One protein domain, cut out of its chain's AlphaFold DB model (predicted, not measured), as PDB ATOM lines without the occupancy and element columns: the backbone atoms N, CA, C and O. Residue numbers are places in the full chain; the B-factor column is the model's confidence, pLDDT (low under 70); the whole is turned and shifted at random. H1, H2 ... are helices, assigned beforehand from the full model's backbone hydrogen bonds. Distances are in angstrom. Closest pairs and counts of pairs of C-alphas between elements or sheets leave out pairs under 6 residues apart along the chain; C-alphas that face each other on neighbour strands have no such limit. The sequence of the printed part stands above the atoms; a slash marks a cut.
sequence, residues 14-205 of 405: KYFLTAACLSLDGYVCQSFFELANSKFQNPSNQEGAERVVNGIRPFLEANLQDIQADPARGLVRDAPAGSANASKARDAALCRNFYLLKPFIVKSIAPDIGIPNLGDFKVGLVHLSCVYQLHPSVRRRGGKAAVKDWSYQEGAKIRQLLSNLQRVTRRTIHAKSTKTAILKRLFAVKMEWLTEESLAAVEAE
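This is residues 14 to 205 of the 405 residues of the protein "Hypothetical protein" of Symbiodinium sp. CCMP2592 (UniProt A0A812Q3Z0). One long helix, H9, runs along the length of the body, and H7, H5 and H10 pack across it at successive places. H3 and H6 lie side by side, H3 packed on H7 and H6 on H10, with H1 and H2 loosely placed at one end of the body and H11 at the other. The printed part has 192 residues with eleven named helices, H1 to H11 in order, and no named strand, an all-helix domain. It is compact, with a radius of gyration of the C-alphas of 18.1 A, and its outline is elongated, 60 by 38 by 23 A.

H1, residues 14 to 22, is close to but not clearly touching H2, residues 30 to 40; their closest C-alphas, of Leu 17 and Phe 33, are 7.1 A apart. H3, residues 43 to 62, touches H6, residues 98 to 108, at a shallow tilt of 31 degrees, opposite ways, closest at the C-alphas of Gly 55 and Phe 104, 3.9 A. H3 also touches H7, residues 118 to 131, at a steep tilt of 52 degrees, the C-alphas of Ala 49 and Asp 120 being closest at 4.2 A. H4, residues 64 to 69, is close to but not clearly touching H3, with the C-alphas of Leu 60 and Ile 67 closest at 7.9 A. The hub is H9, residues 143 to 171, which touches four helices. With residues 161 to 165 alone it touches H5, residues 86 to 96, closest at the C-alphas of Leu 94 and Leu 161, 6.7 A. With residues 147 to 159 alone it touches H7 at a steep tilt of 51 degrees, the C-alphas of Lys 122 and Ser 151 being closest at 4.9 A. H8, residues 136 to 139, and H9 touch only at the corner, where the C-alphas of Ser 137 and Gly 143 are closest at 5.0 A. H10, residues 178 to 190, stands about perpendicular to H9 at 88 degrees, and the two touch closest at the C-alphas of Thr 169 and Lys 184, 5.2 A; residues 165 to 169 of H9 and 183 to 188 of H10 alone take part. H10 touches H6 at a shallow tilt of 6 degrees, the same way, closest at the C-alphas of Ile 105 and Phe 187, 6.3 A. H11, residues 196 to 204, is close to but not clearly touching H10, and is apart from H9. Every O i to N i+4 pair is within hydrogen-bond range in H2, H4, H5, H7, H9 and H10, against 3 of 5 in H1, 14 of 16 in H3, 6 of 7 in H6 and 4 of 5 in H11; H8 is too short for such a pair.

H1 begins at C-alpha 14, (97.053, -62.530, -13.356). H3 is 29.6 A long, with a kink of 33 degrees near residue 56. H7 is 19.9 A long and H10 18.3 A. H9 runs 42.2 A from C-alpha 143, (78.775, -48.591, -21.059), to C-alpha 171, (103.261, -26.172, 4.931). H11 ends at C-alpha 204, (101.349, -37.170, 24.849).

The C-alphas of Gly 26 and Glu 205, the two farthest apart, are 59.9 A apart. The printed part has no cut. The link from H4 to H5, residues 70 to 85, is long. The mean pLDDT of the printed part is 84.6, and it is under 70 at residues 14 to 42, residue 199 and residues 201 to 205.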
ATOM      1  N   LYS A  14      97.061 -61.723 -12.122       42.47
ATOM      2  CA  LYS A  14      97.053 -62.530 -13.356       42.47
ATOM      3  C   LYS A  14      95.946 -63.597 -13.375       42.47
ATOM      4  O   LYS A  14      95.436 -63.921 -14.440       42.47
ATOM      5  N   TYR A  15      95.537 -64.102 -12.207       43.62
ATOM      6  CA  TYR A  15      94.405 -65.033 -12.077       43.62
ATOM      7  C   TYR A  15      93.067 -64.339 -11.778       43.62
ATOM      8  O   TYR A  15      92.016 -64.973 -11.835       43.62
ATOM      9  N   PHE A  16      93.074 -63.041 -11.474       48.00
ATOM     10  CA  PHE A  16      91.924 -62.326 -10.914       48.00
ATOM     11  C   PHE A  16      90.958 -61.803 -11.973       48.00
ATOM     12  O   PHE A  16      89.745 -61.921 -11.807       48.00
ATOM     13  N   LEU A  17      91.484 -61.285 -13.089       46.41
ATOM     14  CA  LEU A  17      90.665 -60.982 -14.268       46.41
ATOM     15  C   LEU A  17      90.053 -62.256 -14.856       46.41
ATOM     16  O   LEU A  17      88.945 -62.218 -15.378       46.41
ATOM     17  N   THR A  18      90.744 -63.384 -14.723       44.16
ATOM     18  CA  THR A  18      90.273 -64.691 -15.179       44.16
ATOM     19  C   THR A  18      89.194 -65.240 -14.238       44.16
ATOM     20  O   THR A  18      88.124 -65.610 -14.699       44.16
ATOM     21  N   ALA A  19      89.397 -65.223 -12.915       39.81
ATOM     22  CA  ALA A  19      88.459 -65.811 -11.950       39.81
ATOM     23  C   ALA A  19      87.189 -64.971 -11.708       39.81
ATOM     24  O   ALA A  19      86.097 -65.536 -11.632       39.81
ATOM     25  N   ALA A  20      87.292 -63.637 -11.635       44.84
ATOM     26  CA  ALA A  20      86.111 -62.777 -11.501       44.84
ATOM     27  C   ALA A  20      85.193 -62.896 -12.731       44.84
ATOM     28  O   ALA A  20      83.972 -62.945 -12.589       44.84
ATOM     29  N   CYS A  21      85.777 -63.039 -13.925       43.03
ATOM     30  CA  CYS A  21      85.039 -63.241 -15.173       43.03
ATOM     31  C   CYS A  21      84.517 -64.675 -15.349       43.03
ATOM     32  O   CYS A  21      83.440 -64.842 -15.904       43.03
ATOM     33  N   LEU A  22      85.209 -65.703 -14.839       42.97
ATOM     34  CA  LEU A  22      84.715 -67.090 -14.867       42.97
ATOM     35  C   LEU A  22      83.513 -67.316 -13.933       42.97
ATOM     36  O   LEU A  22      82.725 -68.223 -14.174       42.97
ATOM     37  N   SER A  23      83.345 -66.488 -12.894       44.25
ATOM     38  CA  SER A  23      82.161 -66.520 -12.015       44.25
ATOM     39  C   SER A  23      80.952 -65.732 -12.544       44.25
ATOM     40  O   SER A  23      79.872 -65.797 -11.960       44.25
ATOM     41  N   LEU A  24      81.123 -64.977 -13.634       47.72
ATOM     42  CA  LEU A  24      80.080 -64.179 -14.275       47.72
ATOM     43  C   LEU A  24      79.703 -64.848 -15.600       47.72
ATOM     44  O   LEU A  24      80.382 -64.643 -16.599       47.72
ATOM     45  N   ASP A  25      78.629 -65.641 -15.585       41.19
ATOM     46  CA  ASP A  25      78.099 -66.430 -16.708       41.19
ATOM     47  C   ASP A  25      78.442 -65.889 -18.116       41.19
ATOM     48  O   ASP A  25      77.837 -64.950 -18.640       41.19
ATOM     49  N   GLY A  26      79.440 -66.532 -18.731       42.69
ATOM     50  CA  GLY A  26      79.557 -66.833 -20.161       42.69
ATOM     51  C   GLY A  26      79.827 -65.717 -21.177       42.69
ATOM     52  O   GLY A  26      80.319 -66.037 -22.253       42.69
ATOM     53  N   TYR A  27      79.540 -64.441 -20.900       45.84
ATOM     54  CA  TYR A  27      79.512 -63.412 -21.965       45.84
ATOM     55  C   TYR A  27      80.128 -62.050 -21.603       45.84
ATOM     56  O   TYR A  27      79.873 -61.042 -22.272       45.84
ATOM     57  N   VAL A  28      80.968 -61.967 -20.569       49.12
ATOM     58  CA  VAL A  28      81.633 -60.695 -20.236       49.12
ATOM     59  C   VAL A  28      82.850 -60.449 -21.141       49.12
ATOM     60  O   VAL A  28      83.960 -60.882 -20.871       49.12
ATOM     61  N   CYS A  29      82.596 -59.708 -22.226       49.81
ATOM     62  CA  CYS A  29      83.492 -58.789 -22.945       49.81
ATOM     63  C   CYS A  29      85.000 -59.133 -22.999       49.81
ATOM     64  O   CYS A  29      85.828 -58.482 -22.360       49.81
ATOM     65  N   GLN A  30      85.360 -60.047 -23.899       50.88
ATOM     66  CA  GLN A  30      86.738 -60.383 -24.296       50.88
ATOM     67  C   GLN A  30      87.622 -59.149 -24.592       50.88
ATOM     68  O   GLN A  30      88.768 -59.078 -24.170       50.88
ATOM     69  N   SER A  31      87.053 -58.092 -25.173       53.38
ATOM     70  CA  SER A  31      87.759 -56.829 -25.459       53.38
ATOM     71  C   SER A  31      88.105 -55.987 -24.221       53.38
ATOM     72  O   SER A  31      89.007 -55.154 -24.266       53.38
ATOM     73  N   PHE A  32      87.398 -56.161 -23.099       55.19
ATOM     74  CA  PHE A  32      87.766 -55.502 -21.840       55.19
ATOM     75  C   PHE A  32      88.910 -56.251 -21.148       55.19
ATOM     76  O   PHE A  32      89.796 -55.628 -20.567       55.19
ATOM     77  N   PHE A  33      88.917 -57.580 -21.288       54.62
ATOM     78  CA  PHE A  33      90.016 -58.441 -20.870       54.62
ATOM     79  C   PHE A  33      91.287 -58.157 -21.674       54.62
ATOM     80  O   PHE A  33      92.340 -58.019 -21.068       54.62
ATOM     81  N   GLU A  34      91.203 -57.971 -22.993       58.41
ATOM     82  CA  GLU A  34      92.352 -57.597 -23.832       58.41
ATOM     83  C   GLU A  34      92.926 -56.226 -23.466       58.41
ATOM     84  O   GLU A  34      94.138 -56.103 -23.323       58.41
ATOM     85  N   LEU A  35      92.085 -55.210 -23.229       58.03
ATOM     86  CA  LEU A  35      92.557 -53.880 -22.825       58.03
ATOM     87  C   LEU A  35      93.180 -53.887 -21.422       58.03
ATOM     88  O   LEU A  35      94.184 -53.211 -21.186       58.03
ATOM     89  N   ALA A  36      92.586 -54.639 -20.492       56.47
ATOM     90  CA  ALA A  36      93.140 -54.825 -19.162       56.47
ATOM     91  C   ALA A  36      94.470 -55.588 -19.248       56.47
ATOM     92  O   ALA A  36      95.487 -55.063 -18.808       56.47
ATOM     93  N   ASN A  37      94.508 -56.761 -19.887       59.34
ATOM     94  CA  ASN A  37      95.727 -57.564 -20.030       59.34
ATOM     95  C   ASN A  37      96.841 -56.828 -20.771       59.34
ATOM     96  O   ASN A  37      97.969 -56.851 -20.299       59.34
ATOM     97  N   SER A  38      96.539 -56.148 -21.880       63.41
ATOM     98  CA  SER A  38      97.505 -55.339 -22.635       63.41
ATOM     99  C   SER A  38      98.197 -54.311 -21.734       63.41
ATOM    100  O   SER A  38      99.418 -54.186 -21.758       63.41
ATOM    101  N   LYS A  39      97.440 -53.614 -20.874       59.53
ATOM    102  CA  LYS A  39      98.012 -52.620 -19.952       59.53
ATOM    103  C   LYS A  39      98.636 -53.223 -18.693       59.53
ATOM    104  O   LYS A  39      99.518 -52.594 -18.107       59.53
ATOM    105  N   PHE A  40      98.206 -54.422 -18.303       57.62
ATOM    106  CA  PHE A  40      98.740 -55.188 -17.174       57.62
ATOM    107  C   PHE A  40      99.968 -56.039 -17.512       57.62
ATOM    108  O   PHE A  40     100.538 -56.644 -16.610       57.62
ATOM    109  N   GLN A  41     100.421 -56.076 -18.769       62.41
ATOM    110  CA  GLN A  41     101.675 -56.758 -19.111       62.41
ATOM    111  C   GLN A  41     102.893 -56.122 -18.427       62.41
ATOM    112  O   GLN A  41     103.864 -56.827 -18.166       62.41
ATOM    113  N   ASN A  42     102.818 -54.836 -18.064       67.62
ATOM    114  CA  ASN A  42     103.823 -54.205 -17.217       67.62
ATOM    115  C   ASN A  42     103.542 -54.506 -15.732       67.62
ATOM    116  O   ASN A  42     102.572 -53.970 -15.183       67.62
ATOM    117  N   PRO A  43     104.388 -55.309 -15.056       71.69
ATOM    118  CA  PRO A  43     104.163 -55.717 -13.668       71.69
ATOM    119  C   PRO A  43     104.115 -54.527 -12.696       71.69
ATOM    120  O   PRO A  43     103.383 -54.573 -11.710       71.69
ATOM    121  N   SER A  44     104.810 -53.429 -13.010       72.31
ATOM    122  CA  SER A  44     104.782 -52.186 -12.226       72.31
ATOM    123  C   SER A  44     103.398 -51.526 -12.182       72.31
ATOM    124  O   SER A  44     102.963 -51.067 -11.128       72.31
ATOM    125  N   ASN A  45     102.659 -51.527 -13.297       76.44
ATOM    126  CA  ASN A  45     101.305 -50.958 -13.365       76.44
ATOM    127  C   ASN A  45     100.282 -51.822 -12.612       76.44
ATOM    128  O   ASN A  45      99.257 -51.328 -12.140       76.44
ATOM    129  N   GLN A  46     100.542 -53.127 -12.520       86.75
ATOM    130  CA  GLN A  46      99.684 -54.062 -11.806       86.75
ATOM    131  C   GLN A  46      99.730 -53.818 -10.295       86.75
ATOM    132  O   GLN A  46      98.677 -53.729  -9.665       86.75
ATOM    133  N   GLU A  47     100.924 -53.650  -9.730       91.12
ATOM    134  CA  GLU A  47     101.083 -53.402  -8.296       91.12
ATOM    135  C   GLU A  47     100.438 -52.073  -7.866       91.12
ATOM    136  O   GLU A  47      99.716 -52.016  -6.866       91.12
ATOM    137  N   GLY A  48     100.624 -51.010  -8.657       92.69
ATOM    138  CA  GLY A  48      99.998 -49.711  -8.401       92.69
ATOM    139  C   GLY A  48      98.467 -49.788  -8.396       92.69
ATOM    140  O   GLY A  48      97.813 -49.277  -7.481       92.69
ATOM    141  N   ALA A  49      97.877 -50.466  -9.385       93.88
ATOM    142  CA  ALA A  49      96.430 -50.649  -9.460       93.88
ATOM    143  C   ALA A  49      95.882 -51.494  -8.296       93.88
ATOM    144  O   ALA A  49      94.838 -51.162  -7.734       93.88
ATOM    145  N   GLU A  50      96.587 -52.556  -7.901       93.25
ATOM    146  CA  GLU A  50      96.197 -53.415  -6.780       93.25
ATOM    147  C   GLU A  50      96.168 -52.643  -5.454       93.25
ATOM    148  O   GLU A  50      95.207 -52.743  -4.685       93.25
ATOM    149  N   ARG A  51      97.172 -51.794  -5.222       95.19
ATOM    150  CA  ARG A  51      97.207 -50.878  -4.077       95.19
ATOM    151  C   ARG A  51      95.987 -49.961  -4.055       95.19
ATOM    152  O   ARG A  51      95.308 -49.882  -3.032       95.19
ATOM    153  N   VAL A  52      95.644 -49.342  -5.192       96.75
ATOM    154  CA  VAL A  52      94.430 -48.512  -5.317       96.75
ATOM    155  C   VAL A  52      93.174 -49.308  -4.952       96.75
ATOM    156  O   VAL A  52      92.362 -48.830  -4.157       96.75
ATOM    157  N   VAL A  53      93.018 -50.518  -5.496       96.44
ATOM    158  CA  VAL A  53      91.875 -51.398  -5.203       96.44
ATOM    159  C   VAL A  53      91.789 -51.680  -3.705       96.44
ATOM    160  O   VAL A  53      90.734 -51.483  -3.103       96.44
ATOM    161  N   ASN A  54      92.895 -52.092  -3.087       95.25
ATOM    162  CA  ASN A  54      92.941 -52.466  -1.675       95.25
ATOM    163  C   ASN A  54      92.705 -51.277  -0.733       95.25
ATOM    164  O   ASN A  54      92.116 -51.460   0.336       95.25
ATOM    165  N   GLY A  55      93.115 -50.066  -1.118       96.44
ATOM    166  CA  GLY A  55      92.850 -48.854  -0.347       96.44
ATOM    167  C   GLY A  55      91.415 -48.347  -0.440       96.44
ATOM    168  O   GLY A  55      90.883 -47.868   0.559       96.44
ATOM    169  N   ILE A  56      90.771 -48.464  -1.607       97.81
ATOM    170  CA  ILE A  56      89.389 -47.991  -1.814       97.81
ATOM    171  C   ILE A  56      88.361 -49.025  -1.335       97.81
ATOM    172  O   ILE A  56      87.307 -48.642  -0.824       97.81
ATOM    173  N   ARG A  57      88.663 -50.325  -1.457       96.25
ATOM    174  CA  ARG A  57      87.737 -51.427  -1.154       96.25
ATOM    175  C   ARG A  57      87.013 -51.288   0.196       96.25
ATOM    176  O   ARG A  57      85.790 -51.358   0.171       96.25
ATOM    177  N   PRO A  58      87.684 -51.032   1.340       96.50
ATOM    178  CA  PRO A  58      86.995 -50.966   2.630       96.50
ATOM    179  C   PRO A  58      85.930 -49.865   2.681       96.50
ATOM    180  O   PRO A  58      84.852 -50.062   3.233       96.50
ATOM    181  N   PHE A  59      86.218 -48.709   2.075       97.25
ATOM    182  CA  PHE A  59      85.259 -47.612   1.987       97.25
ATOM    183  C   PHE A  59      84.100 -47.965   1.052       97.25
ATOM    184  O   PHE A  59      82.943 -47.724   1.394       97.25
ATOM    185  N   LEU A  60      84.406 -48.552  -0.109       96.69
ATOM    186  CA  LEU A  60      83.398 -48.953  -1.085       96.69
ATOM    187  C   LEU A  60      82.440 -49.999  -0.510       96.69
ATOM    188  O   LEU A  60      81.237 -49.842  -0.650       96.69
ATOM    189  N   GLU A  61      82.950 -51.027   0.164       95.81
ATOM    190  CA  GLU A  61      82.134 -52.087   0.769       95.81
ATOM    191  C   GLU A  61      81.226 -51.550   1.877       95.81
ATOM    192  O   GLU A  61      80.052 -51.913   1.932       95.81
ATOM    193  N   ALA A  62      81.730 -50.629   2.705       96.94
ATOM    194  CA  ALA A  62      80.936 -49.982   3.748       96.94
ATOM    195  C   ALA A  62      79.829 -49.067   3.191       96.94
ATOM    196  O   ALA A  62      78.824 -48.852   3.861       96.94
ATOM    197  N   ASN A  63      79.997 -48.533   1.975       96.44
ATOM    198  CA  ASN A  63      79.081 -47.567   1.355       96.44
ATOM    199  C   ASN A  63      78.435 -48.107   0.066       96.44
ATOM    200  O   ASN A  63      77.945 -47.330  -0.753       96.44
ATOM    201  N   LEU A  64      78.459 -49.425  -0.154       95.12
ATOM    202  CA  LEU A  64      78.124 -49.999  -1.457       95.12
ATOM    203  C   LEU A  64      76.672 -49.714  -1.853       95.12
ATOM    204  O   LEU A  64      76.411 -49.342  -2.993       95.12
ATOM    205  N   GLN A  65      75.745 -49.863  -0.904       95.31
ATOM    206  CA  GLN A  65      74.316 -49.643  -1.137       95.31
ATOM    207  C   GLN A  65      74.027 -48.182  -1.500       95.31
ATOM    208  O   GLN A  65      73.353 -47.926  -2.491       95.31
ATOM    209  N   ASP A  66      74.612 -47.238  -0.761       94.38
ATOM    210  CA  ASP A  66      74.518 -45.802  -1.039       94.38
ATOM    211  C   ASP A  66      75.025 -45.443  -2.440       94.38
ATOM    212  O   ASP A  66      74.392 -44.673  -3.159       94.38
ATOM    213  N   ILE A  67      76.185 -45.985  -2.821       94.25
ATOM    214  CA  ILE A  67      76.831 -45.685  -4.105       94.25
ATOM    215  C   ILE A  67      76.040 -46.299  -5.266       94.25
ATOM    216  O   ILE A  67      75.950 -45.704  -6.335       94.25
ATOM    217  N   GLN A  68      75.449 -47.481  -5.069       92.44
ATOM    218  CA  GLN A  68      74.579 -48.100  -6.069       92.44
ATOM    219  C   GLN A  68      73.227 -47.383  -6.193       92.44
ATOM    220  O   GLN A  68      72.674 -47.333  -7.291       92.44
ATOM    221  N   ALA A  69      72.703 -46.830  -5.095       93.31
ATOM    222  CA  ALA A  69      71.455 -46.069  -5.094       93.31
ATOM    223  C   ALA A  69      71.598 -44.715  -5.807       93.31
ATOM    224  O   ALA A  69      70.676 -44.296  -6.505       93.31
ATOM    225  N   ASP A  70      72.755 -44.063  -5.672       92.25
ATOM    226  CA  ASP A  70      73.068 -42.808  -6.355       92.25
ATOM    227  C   ASP A  70      74.436 -42.873  -7.062       92.25
ATOM    228  O   ASP A  70      75.459 -42.455  -6.507       92.25
ATOM    229  N   PRO A  71      74.471 -43.345  -8.322       86.31
ATOM    230  CA  PRO A  71      75.698 -43.377  -9.111       86.31
ATOM    231  C   PRO A  71      76.314 -41.989  -9.353       86.31
ATOM    232  O   PRO A  71      77.514 -41.897  -9.619       86.31
ATOM    233  N   ALA A  72      75.527 -40.908  -9.264       87.50
ATOM    234  CA  ALA A  72      76.017 -39.546  -9.476       87.50
ATOM    235  C   ALA A  72      76.831 -39.024  -8.279       87.50
ATOM    236  O   ALA A  72      77.678 -38.146  -8.455       87.50
ATOM    237  N   ARG A  73      76.634 -39.595  -7.080       88.88
ATOM    238  CA  ARG A  73      77.389 -39.253  -5.861       88.88
ATOM    239  C   ARG A  73      78.891 -39.530  -5.987       88.88
ATOM    240  O   ARG A  73      79.683 -38.835  -5.351       88.88
ATOM    241  N   GLY A  74      79.282 -40.522  -6.790       92.50
ATOM    242  CA  GLY A  74      80.679 -40.936  -6.949       92.50
ATOM    243  C   GLY A  74      81.306 -41.504  -5.666       92.50
ATOM    244  O   GLY A  74      80.624 -41.777  -4.676       92.50
ATOM    245  N   LEU A  75      82.628 -41.710  -5.683       95.12
ATOM    246  CA  LEU A  75      83.398 -42.119  -4.499       95.12
ATOM    247  C   LEU A  75      83.828 -40.899  -3.690       95.12
ATOM    248  O   LEU A  75      83.815 -40.926  -2.458       95.12
ATOM    249  N   VAL A  76      84.235 -39.843  -4.392       96.44
ATOM    250  CA  VAL A  76      84.742 -38.613  -3.793       96.44
ATOM    251  C   VAL A  76      83.629 -37.589  -3.662       96.44
ATOM    252  O   VAL A  76      83.060 -37.128  -4.649       96.44
ATOM    253  N   ARG A  77      83.386 -37.154  -2.425       94.81
ATOM    254  CA  ARG A  77      82.452 -36.067  -2.132       94.81
ATOM    255  C   ARG A  77      83.118 -34.724  -2.405       94.81
ATOM    256  O   ARG A  77      84.113 -34.378  -1.762       94.81
ATOM    257  N   ASP A  78      82.545 -33.952  -3.316       89.56
ATOM    258  CA  ASP A  78      83.045 -32.622  -3.641       89.56
ATOM    259  C   ASP A  78      82.860 -31.627  -2.471       89.56
ATOM    260  O   ASP A  78      82.039 -31.792  -1.553       89.56
ATOM    261  N   ALA A  79      83.682 -30.573  -2.473       85.94
ATOM    262  CA  ALA A  79      83.519 -29.454  -1.550       85.94
ATOM    263  C   ALA A  79      82.168 -28.760  -1.814       85.94
ATOM    264  O   ALA A  79      81.714 -28.738  -2.958       85.94
ATOM    265  N   PRO A  80      81.515 -28.175  -0.793       82.06
ATOM    266  CA  PRO A  80      80.253 -27.489  -1.020       82.06
ATOM    267  C   PRO A  80      80.495 -26.311  -1.964       82.06
ATOM    268  O   PRO A  80      81.429 -25.524  -1.759       82.06
ATOM    269  N   ALA A  81      79.660 -26.199  -2.997       80.44
ATOM    270  CA  ALA A  81      79.658 -25.034  -3.866       80.44
ATOM    271  C   ALA A  81      79.443 -23.775  -3.005       80.44
ATOM    272  O   ALA A  81      78.581 -23.758  -2.131       80.44
ATOM    273  N   GLY A  82      80.270 -22.742  -3.204       79.56
ATOM    274  CA  GLY A  82      80.134 -21.458  -2.497       79.56
ATOM    275  C   GLY A  82      81.195 -21.139  -1.437       79.56
ATOM    276  O   GLY A  82      81.159 -20.058  -0.852       79.56
ATOM    277  N   SER A  83      82.194 -21.997  -1.198       78.50
ATOM    278  CA  SER A  83      83.313 -21.606  -0.325       78.50
ATOM    279  C   SER A  83      84.220 -20.574  -1.013       78.50
ATOM    280  O   SER A  83      85.157 -20.937  -1.724       78.50
ATOM    281  N   ALA A  84      84.006 -19.287  -0.720       79.25
ATOM    282  CA  ALA A  84      84.801 -18.166  -1.244       79.25
ATOM    283  C   ALA A  84      86.313 -18.271  -0.942       79.25
ATOM    284  O   ALA A  84      87.140 -17.665  -1.621       79.25
ATOM    285  N   ASN A  85      86.701 -19.046   0.077       87.62
ATOM    286  CA  ASN A  85      88.101 -19.256   0.432       87.62
ATOM    287  C   ASN A  85      88.587 -20.643  -0.013       87.62
ATOM    288  O   ASN A  85      88.212 -21.662   0.570       87.62
ATOM    289  N   ALA A  86      89.499 -20.668  -0.987       85.75
ATOM    290  CA  ALA A  86      90.095 -21.895  -1.515       85.75
ATOM    291  C   ALA A  86      90.794 -22.755  -0.442       85.75
ATOM    292  O   ALA A  86      90.811 -23.978  -0.553       85.75
ATOM    293  N   SER A  87      91.364 -22.150   0.610       85.00
ATOM    294  CA  SER A  87      91.985 -22.910   1.706       85.00
ATOM    295  C   SER A  87      90.946 -23.622   2.568       85.00
ATOM    296  O   SER A  87      91.158 -24.774   2.933       85.00
ATOM    297  N   LYS A  88      89.826 -22.952   2.875       86.81
ATOM    298  CA  LYS A  88      88.723 -23.555   3.638       86.81
ATOM    299  C   LYS A  88      88.039 -24.652   2.822       86.81
ATOM    300  O   LYS A  88      87.774 -25.720   3.353       86.81
ATOM    301  N   ALA A  89      87.853 -24.423   1.520       88.12
ATOM    302  CA  ALA A  89      87.294 -25.414   0.602       88.12
ATOM    303  C   ALA A  89      88.131 -26.704   0.561       88.12
ATOM    304  O   ALA A  89      87.580 -27.800   0.585       88.12
ATOM    305  N   ARG A  90      89.467 -26.582   0.537       89.75
ATOM    306  CA  ARG A  90      90.380 -27.739   0.540       89.75
ATOM    307  C   ARG A  90      90.309 -28.534   1.838       89.75
ATOM    308  O   ARG A  90      90.248 -29.755   1.780       89.75
ATOM    309  N   ASP A  91      90.309 -27.853   2.980       91.50
ATOM    310  CA  ASP A  91      90.209 -28.513   4.286       91.50
ATOM    311  C   ASP A  91      88.849 -29.206   4.462       91.50
ATOM    312  O   ASP A  91      88.785 -30.367   4.858       91.50
ATOM    313  N   ALA A  92      87.764 -28.550   4.034       93.56
ATOM    314  CA  ALA A  92      86.428 -29.139   4.011       93.56
ATOM    315  C   ALA A  92      86.356 -30.385   3.111       93.56
ATOM    316  O   ALA A  92      85.740 -31.381   3.489       93.56
ATOM    317  N   ALA A  93      87.017 -30.368   1.947       95.00
ATOM    318  CA  ALA A  93      87.092 -31.530   1.063       95.00
ATOM    319  C   ALA A  93      87.843 -32.705   1.713       95.00
ATOM    320  O   ALA A  93      87.393 -33.845   1.612       95.00
ATOM    321  N   LEU A  94      88.951 -32.444   2.418       96.06
ATOM    322  CA  LEU A  94      89.679 -33.480   3.162       96.06
ATOM    323  C   LEU A  94      88.820 -34.066   4.290       96.06
ATOM    324  O   LEU A  94      88.728 -35.286   4.412       96.06
ATOM    325  N   CYS A  95      88.134 -33.214   5.057       95.75
ATOM    326  CA  CYS A  95      87.251 -33.647   6.143       95.75
ATOM    327  C   CYS A  95      86.091 -34.517   5.639       95.75
ATOM    328  O   CYS A  95      85.797 -35.555   6.229       95.75
ATOM    329  N   ARG A  96      85.453 -34.132   4.526       95.88
ATOM    330  CA  ARG A  96      84.337 -34.887   3.924       95.88
ATOM    331  C   ARG A  96      84.747 -36.255   3.393       95.88
ATOM    332  O   ARG A  96      83.934 -37.173   3.402       95.88
ATOM    333  N   ASN A  97      85.992 -36.386   2.944       97.69
ATOM    334  CA  ASN A  97      86.537 -37.626   2.397       97.69
ATOM    335  C   ASN A  97      87.423 -38.371   3.406       97.69
ATOM    336  O   ASN A  97      88.190 -39.250   3.019       97.69
ATOM    337  N   PHE A  98      87.321 -38.049   4.699       97.75
ATOM    338  CA  PHE A  98      88.156 -38.627   5.751       97.75
ATOM    339  C   PHE A  98      88.116 -40.162   5.771       97.75
ATOM    340  O   PHE A  98      89.165 -40.805   5.749       97.75
ATOM    341  N   TYR A  99      86.917 -40.753   5.740       97.38
ATOM    342  CA  TYR A  99      86.738 -42.210   5.796       97.38
ATOM    343  C   TYR A  99      87.224 -42.942   4.541       97.38
ATOM    344  O   TYR A  99      87.563 -44.117   4.627       97.38
ATOM    345  N   LEU A 100      87.300 -42.259   3.394       97.81
ATOM    346  CA  LEU A 100      87.922 -42.793   2.181       97.81
ATOM    347  C   LEU A 100      89.451 -42.682   2.265       97.81
ATOM    348  O   LEU A 100      90.167 -43.647   2.010       97.81
ATOM    349  N   LEU A 101      89.960 -41.506   2.639       98.19
ATOM    350  CA  LEU A 101      91.395 -41.219   2.628       98.19
ATOM    351  C   LEU A 101      92.161 -41.986   3.710       98.19
ATOM    352  O   LEU A 101      93.286 -42.405   3.451       98.19
ATOM    353  N   LYS A 102      91.574 -42.209   4.892       97.50
ATOM    354  CA  LYS A 102      92.226 -42.933   5.998       97.50
ATOM    355  C   LYS A 102      92.695 -44.345   5.590       97.50
ATOM    356  O   LYS A 102      93.903 -44.582   5.634       97.50
ATOM    357  N   PRO A 103      91.821 -45.278   5.156       96.81
ATOM    358  CA  PRO A 103      92.255 -46.605   4.716       96.81
ATOM    359  C   PRO A 103      93.097 -46.546   3.438       96.81
ATOM    360  O   PRO A 103      94.028 -47.339   3.290       96.81
ATOM    361  N   PHE A 104      92.823 -45.589   2.544       98.00
ATOM    362  CA  PHE A 104      93.587 -45.430   1.312       98.00
ATOM    363  C   PHE A 104      95.054 -45.087   1.583       98.00
ATOM    364  O   PHE A 104      95.941 -45.721   1.026       98.00
ATOM    365  N   ILE A 105      95.334 -44.117   2.454       97.50
ATOM    366  CA  ILE A 105      96.708 -43.729   2.801       97.50
ATOM    367  C   ILE A 105      97.459 -44.917   3.405       97.50
ATOM    368  O   ILE A 105      98.603 -45.170   3.041       97.50
ATOM    369  N   VAL A 106      96.806 -45.677   4.286       95.81
ATOM    370  CA  VAL A 106      97.440 -46.807   4.976       95.81
ATOM    371  C   VAL A 106      97.798 -47.943   4.017       95.81
ATOM    372  O   VAL A 106      98.876 -48.524   4.160       95.81
ATOM    373  N   LYS A 107      96.914 -48.265   3.066       95.31
ATOM    374  CA  LYS A 107      97.049 -49.444   2.194       95.31
ATOM    375  C   LYS A 107      97.669 -49.153   0.828       95.31
ATOM    376  O   LYS A 107      98.261 -50.053   0.244       95.31
ATOM    377  N   SER A 108      97.514 -47.935   0.310       96.38
ATOM    378  CA  SER A 108      97.894 -47.612  -1.069       96.38
ATOM    379  C   SER A 108      99.216 -46.865  -1.198       96.38
ATOM    380  O   SER A 108      99.808 -46.885  -2.275       96.38
ATOM    381  N   ILE A 109      99.647 -46.156  -0.150       95.94
ATOM    382  CA  ILE A 109     100.849 -45.316  -0.183       95.94
ATOM    383  C   ILE A 109     102.000 -46.070   0.471       95.94
ATOM    384  O   ILE A 109     101.868 -46.570   1.589       95.94
ATOM    385  N   ALA A 110     103.124 -46.112  -0.234       92.25
ATOM    386  CA  ALA A 110     104.386 -46.646   0.255       92.25
ATOM    387  C   ALA A 110     105.492 -45.593   0.067       92.25
ATOM    388  O   ALA A 110     105.377 -44.771  -0.846       92.25
ATOM    389  N   PRO A 111     106.530 -45.585   0.912       92.50
ATOM    390  CA  PRO A 111     107.554 -44.537   0.908       92.50
ATOM    391  C   PRO A 111     108.419 -44.536  -0.360       92.50
ATOM    392  O   PRO A 111     108.788 -43.475  -0.859       92.50
ATOM    393  N   ASP A 112     108.683 -45.716  -0.915       92.44
ATOM    394  CA  ASP A 112     109.486 -45.955  -2.115       92.44
ATOM    395  C   ASP A 112     108.769 -45.550  -3.415       92.44
ATOM    396  O   ASP A 112     109.386 -45.022  -4.340       92.44
ATOM    397  N   ILE A 113     107.456 -45.771  -3.478       91.75
ATOM    398  CA  ILE A 113     106.644 -45.563  -4.689       91.75
ATOM    399  C   ILE A 113     105.863 -44.243  -4.642       91.75
ATOM    400  O   ILE A 113     105.629 -43.602  -5.668       91.75
ATOM    401  N   GLY A 114     105.463 -43.806  -3.450       93.69
ATOM    402  CA  GLY A 114     104.676 -42.601  -3.229       93.69
ATOM    403  C   GLY A 114     103.191 -42.759  -3.573       93.69
ATOM    404  O   GLY A 114     102.553 -43.771  -3.283       93.69
ATOM    405  N   ILE A 115     102.603 -41.696  -4.135       95.31
ATOM    406  CA  ILE A 115     101.181 -41.653  -4.505       95.31
ATOM    407  C   ILE A 115     100.991 -42.376  -5.850       95.31
ATOM    408  O   ILE A 115     101.649 -41.975  -6.815       95.31
ATOM    409  N   PRO A 116     100.044 -43.332  -5.966       95.69
ATOM    410  CA  PRO A 116      99.730 -43.986  -7.235       95.69
ATOM    411  C   PRO A 116      99.467 -42.993  -8.374       95.69
ATOM    412  O   PRO A 116      98.883 -41.912  -8.188       95.69
ATOM    413  N   ASN A 117      99.904 -43.346  -9.578       95.62
ATOM    414  CA  ASN A 117      99.728 -42.500 -10.749       95.62
ATOM    415  C   ASN A 117      98.272 -42.572 -11.262       95.62
ATOM    416  O   ASN A 117      97.468 -43.405 -10.850       95.62
ATOM    417  N   LEU A 118      97.892 -41.675 -12.181       95.50
ATOM    418  CA  LEU A 118      96.517 -41.654 -12.698       95.50
ATOM    419  C   LEU A 118      96.163 -42.922 -13.502       95.50
ATOM    420  O   LEU A 118      94.992 -43.285 -13.574       95.50
ATOM    421  N   GLY A 119      97.143 -43.585 -14.117       94.56
ATOM    422  CA  GLY A 119      96.963 -44.879 -14.777       94.56
ATOM    423  C   GLY A 119      96.545 -45.966 -13.789       94.56
ATOM    424  O   GLY A 119      95.528 -46.617 -14.028       94.56
ATOM    425  N   ASP A 120      97.243 -46.072 -12.658       95.25
ATOM    426  CA  ASP A 120      96.930 -47.003 -11.565       95.25
ATOM    427  C   ASP A 120      95.496 -46.794 -11.067       95.25
ATOM    428  O   ASP A 120      94.728 -47.746 -10.931       95.25
ATOM    429  N   PHE A 121      95.099 -45.528 -10.879       96.38
ATOM    430  CA  PHE A 121      93.735 -45.178 -10.488       96.38
ATOM    431  C   PHE A 121      92.694 -45.618 -11.512       96.38
ATOM    432  O   PHE A 121      91.724 -46.268 -11.132       96.38
ATOM    433  N   LYS A 122      92.881 -45.299 -12.801       94.88
ATOM    434  CA  LYS A 122      91.933 -45.704 -13.855       94.88
ATOM    435  C   LYS A 122      91.726 -47.209 -13.835       94.88
ATOM    436  O   LYS A 122      90.599 -47.689 -13.858       94.88
ATOM    437  N   VAL A 123      92.828 -47.942 -13.783       92.69
ATOM    438  CA  VAL A 123      92.832 -49.394 -13.877       92.69
ATOM    439  C   VAL A 123      92.215 -50.036 -12.626       92.69
ATOM    440  O   VAL A 123      91.325 -50.881 -12.751       92.69
ATOM    441  N   GLY A 124      92.597 -49.587 -11.427       94.94
ATOM    442  CA  GLY A 124      92.026 -50.078 -10.171       94.94
ATOM    443  C   GLY A 124      90.536 -49.746 -10.012       94.94
ATOM    444  O   GLY A 124      89.746 -50.593  -9.596       94.94
ATOM    445  N   LEU A 125      90.111 -48.545 -10.408       96.06
ATOM    446  CA  LEU A 125      88.704 -48.135 -10.352       96.06
ATOM    447  C   LEU A 125      87.843 -48.878 -11.375       96.06
ATOM    448  O   LEU A 125      86.739 -49.304 -11.046       96.06
ATOM    449  N   VAL A 126      88.350 -49.092 -12.591       93.50
ATOM    450  CA  VAL A 126      87.703 -49.960 -13.584       93.50
ATOM    451  C   VAL A 126      87.464 -51.353 -12.997       93.50
ATOM    452  O   VAL A 126      86.350 -51.873 -13.087       93.50
ATOM    453  N   HIS A 127      88.477 -51.928 -12.344       90.44
ATOM    454  CA  HIS A 127      88.353 -53.225 -11.687       90.44
ATOM    455  C   HIS A 127      87.263 -53.215 -10.605       90.44
ATOM    456  O   HIS A 127      86.368 -54.060 -10.637       90.44
ATOM    457  N   LEU A 128      87.273 -52.229  -9.702       94.31
ATOM    458  CA  LEU A 128      86.236 -52.077  -8.673       94.31
ATOM    459  C   LEU A 128      84.835 -51.931  -9.285       94.31
ATOM    460  O   LEU A 128      83.894 -52.579  -8.830       94.31
ATOM    461  N   SER A 129      84.691 -51.149 -10.355       93.38
ATOM    462  CA  SER A 129      83.413 -50.999 -11.055       93.38
ATOM    463  C   SER A 129      82.892 -52.327 -11.603       93.38
ATOM    464  O   SER A 129      81.684 -52.563 -11.565       93.38
ATOM    465  N   CYS A 130      83.770 -53.183 -12.125       88.88
ATOM    466  CA  CYS A 130      83.392 -54.505 -12.618       88.88
ATOM    467  C   CYS A 130      83.020 -55.458 -11.473       88.88
ATOM    468  O   CYS A 130      81.992 -56.125 -11.561       88.88
ATOM    469  N   VAL A 131      83.821 -55.494 -10.403       89.62
ATOM    470  CA  VAL A 131      83.620 -56.400  -9.256       89.62
ATOM    471  C   VAL A 131      82.323 -56.086  -8.511       89.62
ATOM    472  O   VAL A 131      81.546 -56.993  -8.223       89.62
ATOM    473  N   TYR A 132      82.059 -54.808  -8.246       91.31
ATOM    474  CA  TYR A 132      80.895 -54.366  -7.469       91.31
ATOM    475  C   TYR A 132      79.700 -53.946  -8.337       91.31
ATOM    476  O   TYR A 132      78.703 -53.451  -7.814       91.31
ATOM    477  N   GLN A 133      79.796 -54.129  -9.659       91.38
ATOM    478  CA  GLN A 133      78.764 -53.764 -10.637       91.38
ATOM    479  C   GLN A 133      78.252 -52.322 -10.473       91.38
ATOM    480  O   GLN A 133      77.062 -52.055 -10.617       91.38
ATOM    481  N   LEU A 134      79.163 -51.378 -10.208       91.75
ATOM    482  CA  LEU A 134      78.814 -49.967  -9.972       91.75
ATOM    483  C   LEU A 134      78.141 -49.316 -11.189       91.75
ATOM    484  O   LEU A 134      77.402 -48.349 -11.056       91.75
ATOM    485  N   HIS A 135      78.376 -49.874 -12.379       89.88
ATOM    486  CA  HIS A 135      77.781 -49.429 -13.632       89.88
ATOM    487  C   HIS A 135      77.071 -50.610 -14.314       89.88
ATOM    488  O   HIS A 135      77.674 -51.310 -15.135       89.88
ATOM    489  N   PRO A 136      75.778 -50.845 -14.026       85.00
ATOM    490  CA  PRO A 136      75.014 -51.944 -14.629       85.00
ATOM    491  C   PRO A 136      74.966 -51.863 -16.163       85.00
ATOM    492  O   PRO A 136      74.882 -52.874 -16.864       85.00
ATOM    493  N   SER A 137      75.065 -50.644 -16.703       78.50
ATOM    494  CA  SER A 137      75.052 -50.348 -18.136       78.50
ATOM    495  C   SER A 137      76.317 -50.779 -18.881       78.50
ATOM    496  O   SER A 137      76.296 -50.769 -20.108       78.50
ATOM    497  N   VAL A 138      77.387 -51.220 -18.204       76.31
ATOM    498  CA  VAL A 138      78.638 -51.696 -18.843       76.31
ATOM    499  C   VAL A 138      78.398 -52.817 -19.844       76.31
ATOM    500  O   VAL A 138      79.119 -52.929 -20.834       76.31
ATOM    501  N   ARG A 139      77.361 -53.625 -19.610       71.94
ATOM    502  CA  ARG A 139      76.963 -54.709 -20.515       71.94
ATOM    503  C   ARG A 139      76.286 -54.210 -21.798       71.94
ATOM    504  O   ARG A 139      76.163 -54.976 -22.748       71.94
ATOM    505  N   ARG A 140      75.842 -52.950 -21.846       80.44
ATOM    506  CA  ARG A 140      75.196 -52.327 -23.011       80.44
ATOM    507  C   ARG A 140      76.223 -51.577 -23.869       80.44
ATOM    508  O   ARG A 140      77.276 -51.154 -23.386       80.44
ATOM    509  N   ARG A 141      75.906 -51.378 -25.154       75.50
ATOM    510  CA  ARG A 141      76.717 -50.562 -26.078       75.50
ATOM    511  C   ARG A 141      76.911 -49.161 -25.470       75.50
ATOM    512  O   ARG A 141      75.941 -48.536 -25.064       75.50
ATOM    513  N   GLY A 142      78.162 -48.709 -25.355       79.75
ATOM    514  CA  GLY A 142      78.525 -47.421 -24.739       79.75
ATOM    515  C   GLY A 142      78.876 -47.467 -23.244       79.75
ATOM    516  O   GLY A 142      79.595 -46.590 -22.768       79.75
ATOM    517  N   GLY A 143      78.501 -48.516 -22.502       84.62
ATOM    518  CA  GLY A 143      78.775 -48.591 -21.059       84.62
ATOM    519  C   GLY A 143      80.266 -48.645 -20.692       84.62
ATOM    520  O   GLY A 143      80.670 -48.179 -19.629       84.62
ATOM    521  N   LYS A 144      81.115 -49.140 -21.603       86.56
ATOM    522  CA  LYS A 144      82.580 -49.120 -21.440       86.56
ATOM    523  C   LYS A 144      83.151 -47.702 -21.374       86.56
ATOM    524  O   LYS A 144      84.077 -47.468 -20.601       86.56
ATOM    525  N   ALA A 145      82.623 -46.782 -22.186       90.19
ATOM    526  CA  ALA A 145      83.066 -45.390 -22.190       90.19
ATOM    527  C   ALA A 145      82.702 -44.725 -20.859       90.19
ATOM    528  O   ALA A 145      83.578 -44.165 -20.210       90.19
ATOM    529  N   ALA A 146      81.474 -44.944 -20.376       90.56
ATOM    530  CA  ALA A 146      81.025 -44.431 -19.084       90.56
ATOM    531  C   ALA A 146      81.943 -44.855 -17.919       90.56
ATOM    532  O   ALA A 146      82.360 -44.010 -17.135       90.56
ATOM    533  N   VAL A 147      82.345 -46.131 -17.834       92.19
ATOM    534  CA  VAL A 147      83.279 -46.591 -16.781       92.19
ATOM    535  C   VAL A 147      84.683 -46.018 -16.949       92.19
ATOM    536  O   VAL A 147      85.364 -45.724 -15.963       92.19
ATOM    537  N   LYS A 148      85.142 -45.846 -18.188       92.44
ATOM    538  CA  LYS A 148      86.445 -45.236 -18.463       92.44
ATOM    539  C   LYS A 148      86.462 -43.764 -18.038       92.44
ATOM    540  O   LYS A 148      87.426 -43.336 -17.408       92.44
ATOM    541  N   ASP A 149      85.399 -43.025 -18.326       94.44
ATOM    542  CA  ASP A 149      85.282 -41.610 -17.976       94.44
ATOM    543  C   ASP A 149      85.083 -41.432 -16.470       94.44
ATOM    544  O   ASP A 149      85.779 -40.628 -15.850       94.44
ATOM    545  N   TRP A 150      84.237 -42.258 -15.853       94.94
ATOM    546  CA  TRP A 150      84.064 -42.292 -14.403       94.94
ATOM    547  C   TRP A 150      85.375 -42.609 -13.673       94.94
ATOM    548  O   TRP A 150      85.776 -41.876 -12.769       94.94
ATOM    549  N   SER A 151      86.104 -43.649 -14.098       95.56
ATOM    550  CA  SER A 151      87.377 -44.022 -13.461       95.56
ATOM    551  C   SER A 151      88.447 -42.940 -13.629       95.56
ATOM    552  O   SER A 151      89.253 -42.719 -12.724       95.56
ATOM    553  N   TYR A 152      88.438 -42.219 -14.755       96.56
ATOM    554  CA  TYR A 152      89.278 -41.041 -14.950       96.56
ATOM    555  C   TYR A 152      88.916 -39.924 -13.966       96.56
ATOM    556  O   TYR A 152      89.806 -39.393 -13.299       96.56
ATOM    557  N   GLN A 153      87.632 -39.565 -13.880       96.38
ATOM    558  CA  GLN A 153      87.147 -38.458 -13.056       96.38
ATOM    559  C   GLN A 153      87.386 -38.723 -11.568       96.38
ATOM    560  O   GLN A 153      88.030 -37.916 -10.899       96.38
ATOM    561  N   GLU A 154      86.957 -39.878 -11.063       96.62
ATOM    562  CA  GLU A 154      87.137 -40.243  -9.656       96.62
ATOM    563  C   GLU A 154      88.621 -40.413  -9.307       96.62
ATOM    564  O   GLU A 154      89.086 -39.894  -8.290       96.62
ATOM    565  N   GLY A 155      89.412 -41.030 -10.191       97.44
ATOM    566  CA  GLY A 155      90.862 -41.134 -10.017       97.44
ATOM    567  C   GLY A 155      91.547 -39.767  -9.934       97.44
ATOM    568  O   GLY A 155      92.407 -39.542  -9.076       97.44
ATOM    569  N   ALA A 156      91.139 -38.820 -10.782       97.19
ATOM    570  CA  ALA A 156      91.643 -37.451 -10.751       97.19
ATOM    571  C   ALA A 156      91.253 -36.725  -9.454       97.19
ATOM    572  O   ALA A 156      92.106 -36.060  -8.856       97.19
ATOM    573  N   LYS A 157      90.011 -36.892  -8.976       97.12
ATOM    574  CA  LYS A 157      89.540 -36.316  -7.707       97.12
ATOM    575  C   LYS A 157      90.337 -36.846  -6.510       97.12
ATOM    576  O   LYS A 157      90.845 -36.043  -5.721       97.12
ATOM    577  N   ILE A 158      90.530 -38.165  -6.397       97.69
ATOM    578  CA  ILE A 158      91.314 -38.768  -5.300       97.69
ATOM    579  C   ILE A 158      92.760 -38.259  -5.339       97.69
ATOM    580  O   ILE A 158      93.294 -37.799  -4.326       97.69
ATOM    581  N   ARG A 159      93.389 -38.255  -6.519       96.62
ATOM    582  CA  ARG A 159      94.759 -37.747  -6.682       96.62
ATOM    583  C   ARG A 159      94.873 -36.264  -6.316       96.62
ATOM    584  O   ARG A 159      95.857 -35.855  -5.695       96.62
ATOM    585  N   GLN A 160      93.868 -35.455  -6.650       96.31
ATOM    586  CA  GLN A 160      93.819 -34.042  -6.275       96.31
ATOM    587  C   GLN A 160      93.705 -33.854  -4.753       96.31
ATOM    588  O   GLN A 160      94.374 -32.970  -4.205       96.31
ATOM    589  N   LEU A 161      92.915 -34.684  -4.060       97.44
ATOM    590  CA  LEU A 161      92.840 -34.689  -2.594       97.44
ATOM    591  C   LEU A 161      94.191 -35.035  -1.964       97.44
ATOM    592  O   LEU A 161      94.646 -34.309  -1.082       97.44
ATOM    593  N   LEU A 162      94.873 -36.071  -2.460       97.38
ATOM    594  CA  LEU A 162      96.195 -36.469  -1.963       97.38
ATOM    595  C   LEU A 162      97.258 -35.394  -2.220       97.38
ATOM    596  O   LEU A 162      98.053 -35.092  -1.334       97.38
ATOM    597  N   SER A 163      97.235 -34.742  -3.386       95.69
ATOM    598  CA  SER A 163      98.128 -33.611  -3.672       95.69
ATOM    599  C   SER A 163      97.868 -32.424  -2.738       95.69
ATOM    600  O   SER A 163      98.804 -31.773  -2.260       95.69
ATOM    601  N   ASN A 164      96.598 -32.139  -2.436       95.44
ATOM    602  CA  ASN A 164      96.234 -31.110  -1.466       95.44
ATOM    603  C   ASN A 164      96.707 -31.484  -0.057       95.44
ATOM    604  O   ASN A 164      97.296 -30.632   0.611       95.44
ATOM    605  N   LEU A 165      96.514 -32.738   0.361       96.56
ATOM    606  CA  LEU A 165      96.988 -33.248   1.644       96.56
ATOM    607  C   LEU A 165      98.509 -33.109   1.754       96.56
ATOM    608  O   LEU A 165      98.979 -32.429   2.658       96.56
ATOM    609  N   GLN A 166      99.265 -33.603   0.772       95.56
ATOM    610  CA  GLN A 166     100.722 -33.450   0.692       95.56
ATOM    611  C   GLN A 166     101.168 -31.986   0.861       95.56
ATOM    612  O   GLN A 166     102.104 -31.695   1.610       95.56
ATOM    613  N   ARG A 167     100.498 -31.042   0.184       94.38
ATOM    614  CA  ARG A 167     100.808 -29.606   0.300       94.38
ATOM    615  C   ARG A 167     100.530 -29.062   1.701       94.38
ATOM    616  O   ARG A 167     101.310 -28.242   2.182       94.38
ATOM    617  N   VAL A 168      99.426 -29.463   2.324       93.62
ATOM    618  CA  VAL A 168      99.034 -28.989   3.662       93.62
ATOM    619  C   VAL A 168      99.932 -29.595   4.740       93.62
ATOM    620  O   VAL A 168     100.377 -28.858   5.622       93.62
ATOM    621  N   THR A 169     100.271 -30.883   4.631       94.06
ATOM    622  CA  THR A 169     101.214 -31.579   5.521       94.06
ATOM    623  C   THR A 169     102.578 -30.894   5.537       94.06
ATOM    624  O   THR A 169     103.129 -30.669   6.606       94.06
ATOM    625  N   ARG A 170     103.098 -30.473   4.376       91.25
ATOM    626  CA  ARG A 170     104.411 -29.803   4.297       91.25
ATOM    627  C   ARG A 170     104.420 -28.349   4.772       91.25
ATOM    628  O   ARG A 170     105.469 -27.847   5.152       91.25
ATOM    629  N   ARG A 171     103.299 -27.627   4.667       89.88
ATOM    630  CA  ARG A 171     103.261 -26.172   4.931       89.88
ATOM    631  C   ARG A 171     102.915 -25.807   6.361       89.88
ATOM    632  O   ARG A 171     103.284 -24.732   6.816       89.88
ATOM    633  N   THR A 172     102.119 -26.637   7.013       86.06
ATOM    634  CA  THR A 172     101.553 -26.336   8.326       86.06
ATOM    635  C   THR A 172     101.668 -27.585   9.165       86.06
ATOM    636  O   THR A 172     101.270 -28.645   8.693       86.06
ATOM    637  N   ILE A 173     102.168 -27.478  10.392       77.56
ATOM    638  CA  ILE A 173     102.222 -28.608  11.330       77.56
ATOM    639  C   ILE A 173     100.825 -28.811  11.929       77.56
ATOM    640  O   ILE A 173     100.227 -29.878  11.788       77.56
ATOM    641  N   HIS A 174     100.210 -27.733  12.410       82.88
ATOM    642  CA  HIS A 174      98.865 -27.759  12.985       82.88
ATOM    643  C   HIS A 174      97.779 -27.721  11.897       82.88
ATOM    644  O   HIS A 174      97.894 -27.004  10.898       82.88
ATOM    645  N   ALA A 175      96.741 -28.543  12.045       87.62
ATOM    646  CA  ALA A 175      95.512 -28.459  11.257       87.62
ATOM    647  C   ALA A 175      94.385 -27.943  12.148       87.62
ATOM    648  O   ALA A 175      94.423 -28.137  13.356       87.62
ATOM    649  N   LYS A 176      93.388 -27.285  11.551       88.06
ATOM    650  CA  LYS A 176      92.238 -26.760  12.302       88.06
ATOM    651  C   LYS A 176      91.249 -27.848  12.707       88.06
ATOM    652  O   LYS A 176      90.572 -27.704  13.709       88.06
ATOM    653  N   SER A 177      91.146 -28.891  11.889       93.75
ATOM    654  CA  SER A 177      90.261 -30.029  12.104       93.75
ATOM    655  C   SER A 177      91.065 -31.239  12.560       93.75
ATOM    656  O   SER A 177      92.083 -31.570  11.936       93.75
ATOM    657  N   THR A 178      90.567 -31.940  13.579       94.06
ATOM    658  CA  THR A 178      91.116 -33.210  14.079       94.06
ATOM    659  C   THR A 178      91.221 -34.243  12.958       94.06
ATOM    660  O   THR A 178      92.258 -34.884  12.790       94.06
ATOM    661  N   LYS A 179      90.208 -34.323  12.079       95.69
ATOM    662  CA  LYS A 179      90.217 -35.221  10.908       95.69
ATOM    663  C   LYS A 179      91.383 -34.912   9.968       95.69
ATOM    664  O   LYS A 179      92.109 -35.820   9.563       95.69
ATOM    665  N   THR A 180      91.612 -33.638   9.648       95.19
ATOM    666  CA  THR A 180      92.750 -33.238   8.807       95.19
ATOM    667  C   THR A 180      94.084 -33.470   9.522       95.19
ATOM    668  O   THR A 180      95.044 -33.885   8.874       95.19
ATOM    669  N   ALA A 181      94.165 -33.247  10.838       94.44
ATOM    670  CA  ALA A 181      95.366 -33.532  11.625       94.44
ATOM    671  C   ALA A 181      95.747 -35.019  11.543       94.44
ATOM    672  O   ALA A 181      96.886 -35.334  11.196       94.44
ATOM    673  N   ILE A 182      94.778 -35.919  11.741       95.00
ATOM    674  CA  ILE A 182      94.963 -37.373  11.612       95.00
ATOM    675  C   ILE A 182      95.437 -37.740  10.201       95.00
ATOM    676  O   ILE A 182      96.416 -38.469  10.052       95.00
ATOM    677  N   LEU A 183      94.799 -37.208   9.149       96.81
ATOM    678  CA  LEU A 183      95.219 -37.485   7.767       96.81
ATOM    679  C   LEU A 183      96.651 -37.016   7.494       96.81
ATOM    680  O   LEU A 183      97.405 -37.725   6.831       96.81
ATOM    681  N   LYS A 184      97.040 -35.840   8.000       95.62
ATOM    682  CA  LYS A 184      98.408 -35.324   7.844       95.62
ATOM    683  C   LYS A 184      99.421 -36.216   8.548       95.62
ATOM    684  O   LYS A 184     100.450 -36.499   7.944       95.62
ATOM    685  N   ARG A 185      99.117 -36.661   9.774       93.06
ATOM    686  CA  ARG A 185      99.962 -37.585  10.546       93.06
ATOM    687  C   ARG A 185     100.142 -38.902   9.796       93.06
ATOM    688  O   ARG A 185     101.266 -39.240   9.447       93.06
ATOM    689  N   LEU A 186      99.046 -39.570   9.430       95.31
ATOM    690  CA  LEU A 186      99.089 -40.830   8.675       95.31
ATOM    691  C   LEU A 186      99.875 -40.696   7.368       95.31
ATOM    692  O   LEU A 186     100.678 -41.562   7.032       95.31
ATOM    693  N   PHE A 187      99.663 -39.600   6.639       95.88
ATOM    694  CA  PHE A 187     100.368 -39.344   5.389       95.88
ATOM    695  C   PHE A 187     101.865 -39.100   5.609       95.88
ATOM    696  O   PHE A 187     102.679 -39.616   4.852       95.88
ATOM    697  N   ALA A 188     102.241 -38.330   6.632       94.94
ATOM    698  CA  ALA A 188     103.641 -38.060   6.950       94.94
ATOM    699  C   ALA A 188     104.393 -39.331   7.368       94.94
ATOM    700  O   ALA A 188     105.513 -39.529   6.915       94.94
ATOM    701  N   VAL A 189     103.760 -40.202   8.155       94.25
ATOM    702  CA  VAL A 189     104.328 -41.493   8.583       94.25
ATOM    703  C   VAL A 189     104.519 -42.418   7.390       94.25
ATOM    704  O   VAL A 189     105.602 -42.951   7.182       94.25
ATOM    705  N   LYS A 190     103.495 -42.549   6.539       94.69
ATOM    706  CA  LYS A 190     103.564 -43.389   5.332       94.69
ATOM    707  C   LYS A 190     104.604 -42.917   4.316       94.69
ATOM    708  O   LYS A 190     105.094 -43.726   3.540       94.69
ATOM    709  N   MET A 191     104.916 -41.624   4.317       94.94
ATOM    710  CA  MET A 191     105.961 -41.029   3.485       94.94
ATOM    711  C   MET A 191     107.323 -40.942   4.195       94.94
ATOM    712  O   MET A 191     108.224 -40.306   3.650       94.94
ATOM    713  N   GLU A 192     107.458 -41.511   5.400       94.56
ATOM    714  CA  GLU A 192     108.673 -41.473   6.230       94.56
ATOM    715  C   GLU A 192     109.196 -40.048   6.506       94.56
ATOM    716  O   GLU A 192     110.391 -39.801   6.642       94.56
ATOM    717  N   TRP A 193     108.298 -39.062   6.586       92.75
ATOM    718  CA  TRP A 193     108.651 -37.692   6.991       92.75
ATOM    719  C   TRP A 193     108.650 -37.511   8.505       92.75
ATOM    720  O   TRP A 193     109.231 -36.553   9.007       92.75
ATOM    721  N   LEU A 194     107.955 -38.401   9.210       89.94
ATOM    722  CA  LEU A 194     107.912 -38.490  10.662       89.94
ATOM    723  C   LEU A 194     108.161 -39.945  11.047       89.94
ATOM    724  O   LEU A 194     107.644 -40.849  10.390       89.94
ATOM    725  N   THR A 195     108.931 -40.156  12.112       86.81
ATOM    726  CA  THR A 195     109.068 -41.478  12.729       86.81
ATOM    727  C   THR A 195     107.817 -41.802  13.542       86.81
ATOM    728  O   THR A 195     107.130 -40.899  14.020       86.81
ATOM    729  N   GLU A 196     107.512 -43.089  13.720       78.56
ATOM    730  CA  GLU A 196     106.397 -43.514  14.581       78.56
ATOM    731  C   GLU A 196     106.583 -43.034  16.030       78.56
ATOM    732  O   GLU A 196     105.622 -42.639  16.677       78.56
ATOM    733  N   GLU A 197     107.826 -42.935  16.502       78.44
ATOM    734  CA  GLU A 197     108.167 -42.364  17.813       78.44
ATOM    735  C   GLU A 197     107.768 -40.886  17.930       78.44
ATOM    736  O   GLU A 197     107.256 -40.452  18.961       78.44
ATOM    737  N   SER A 198     107.903 -40.124  16.838       76.50
ATOM    738  CA  SER A 198     107.457 -38.726  16.793       76.50
ATOM    739  C   SER A 198     105.932 -38.600  16.892       76.50
ATOM    740  O   SER A 198     105.431 -37.523  17.202       76.50
ATOM    741  N   LEU A 199     105.165 -39.664  16.614       66.38
ATOM    742  CA  LEU A 199     103.708 -39.651  16.790       66.38
ATOM    743  C   LEU A 199     103.323 -39.762  18.258       66.38
ATOM    744  O   LEU A 199     102.446 -39.022  18.700       66.38
ATOM    745  N   ALA A 200     103.980 -40.665  18.988       73.62
ATOM    746  CA  ALA A 200     103.693 -40.911  20.396       73.62
ATOM    747  C   ALA A 200     103.946 -39.653  21.239       73.62
ATOM    748  O   ALA A 200     103.131 -39.310  22.091       73.62
ATOM    749  N   ALA A 201     105.014 -38.908  20.932       68.31
ATOM    750  CA  ALA A 201     105.323 -37.646  21.603       68.31
ATOM    751  C   ALA A 201     104.225 -36.582  21.404       68.31
ATOM    752  O   ALA A 201     103.814 -35.920  22.348       68.31
ATOM    753  N   VAL A 202     103.676 -36.456  20.192       64.62
ATOM    754  CA  VAL A 202     102.660 -35.429  19.889       64.62
ATOM    755  C   VAL A 202     101.270 -35.805  20.425       64.62
ATOM    756  O   VAL A 202     100.425 -34.928  20.611       64.62
ATOM    757  N   GLU A 203     100.991 -37.093  20.643       64.88
ATOM    758  CA  GLU A 203      99.781 -37.530  21.358       64.88
ATOM    759  C   GLU A 203      99.896 -37.299  22.867       64.88
ATOM    760  O   GLU A 203      98.921 -36.861  23.472       64.88
ATOM    761  N   ALA A 204     101.087 -37.482  23.445       65.25
ATOM    762  CA  ALA A 204     101.349 -37.170  24.849       65.25
ATOM    763  C   ALA A 204     101.280 -35.660  25.154       65.25
ATOM    764  O   ALA A 204     100.842 -35.275  26.230       65.25
ATOM    765  N   GLU A 205     101.651 -34.801  24.201       58.53
ATOM    766  CA  GLU A 205     101.621 -33.338  24.369       58.53
ATOM    767  C   GLU A 205     100.231 -32.699  24.182       58.53
ATOM    768  O   GLU A 205     100.090 -31.487  24.351       58.53
TER     769      GLU A 205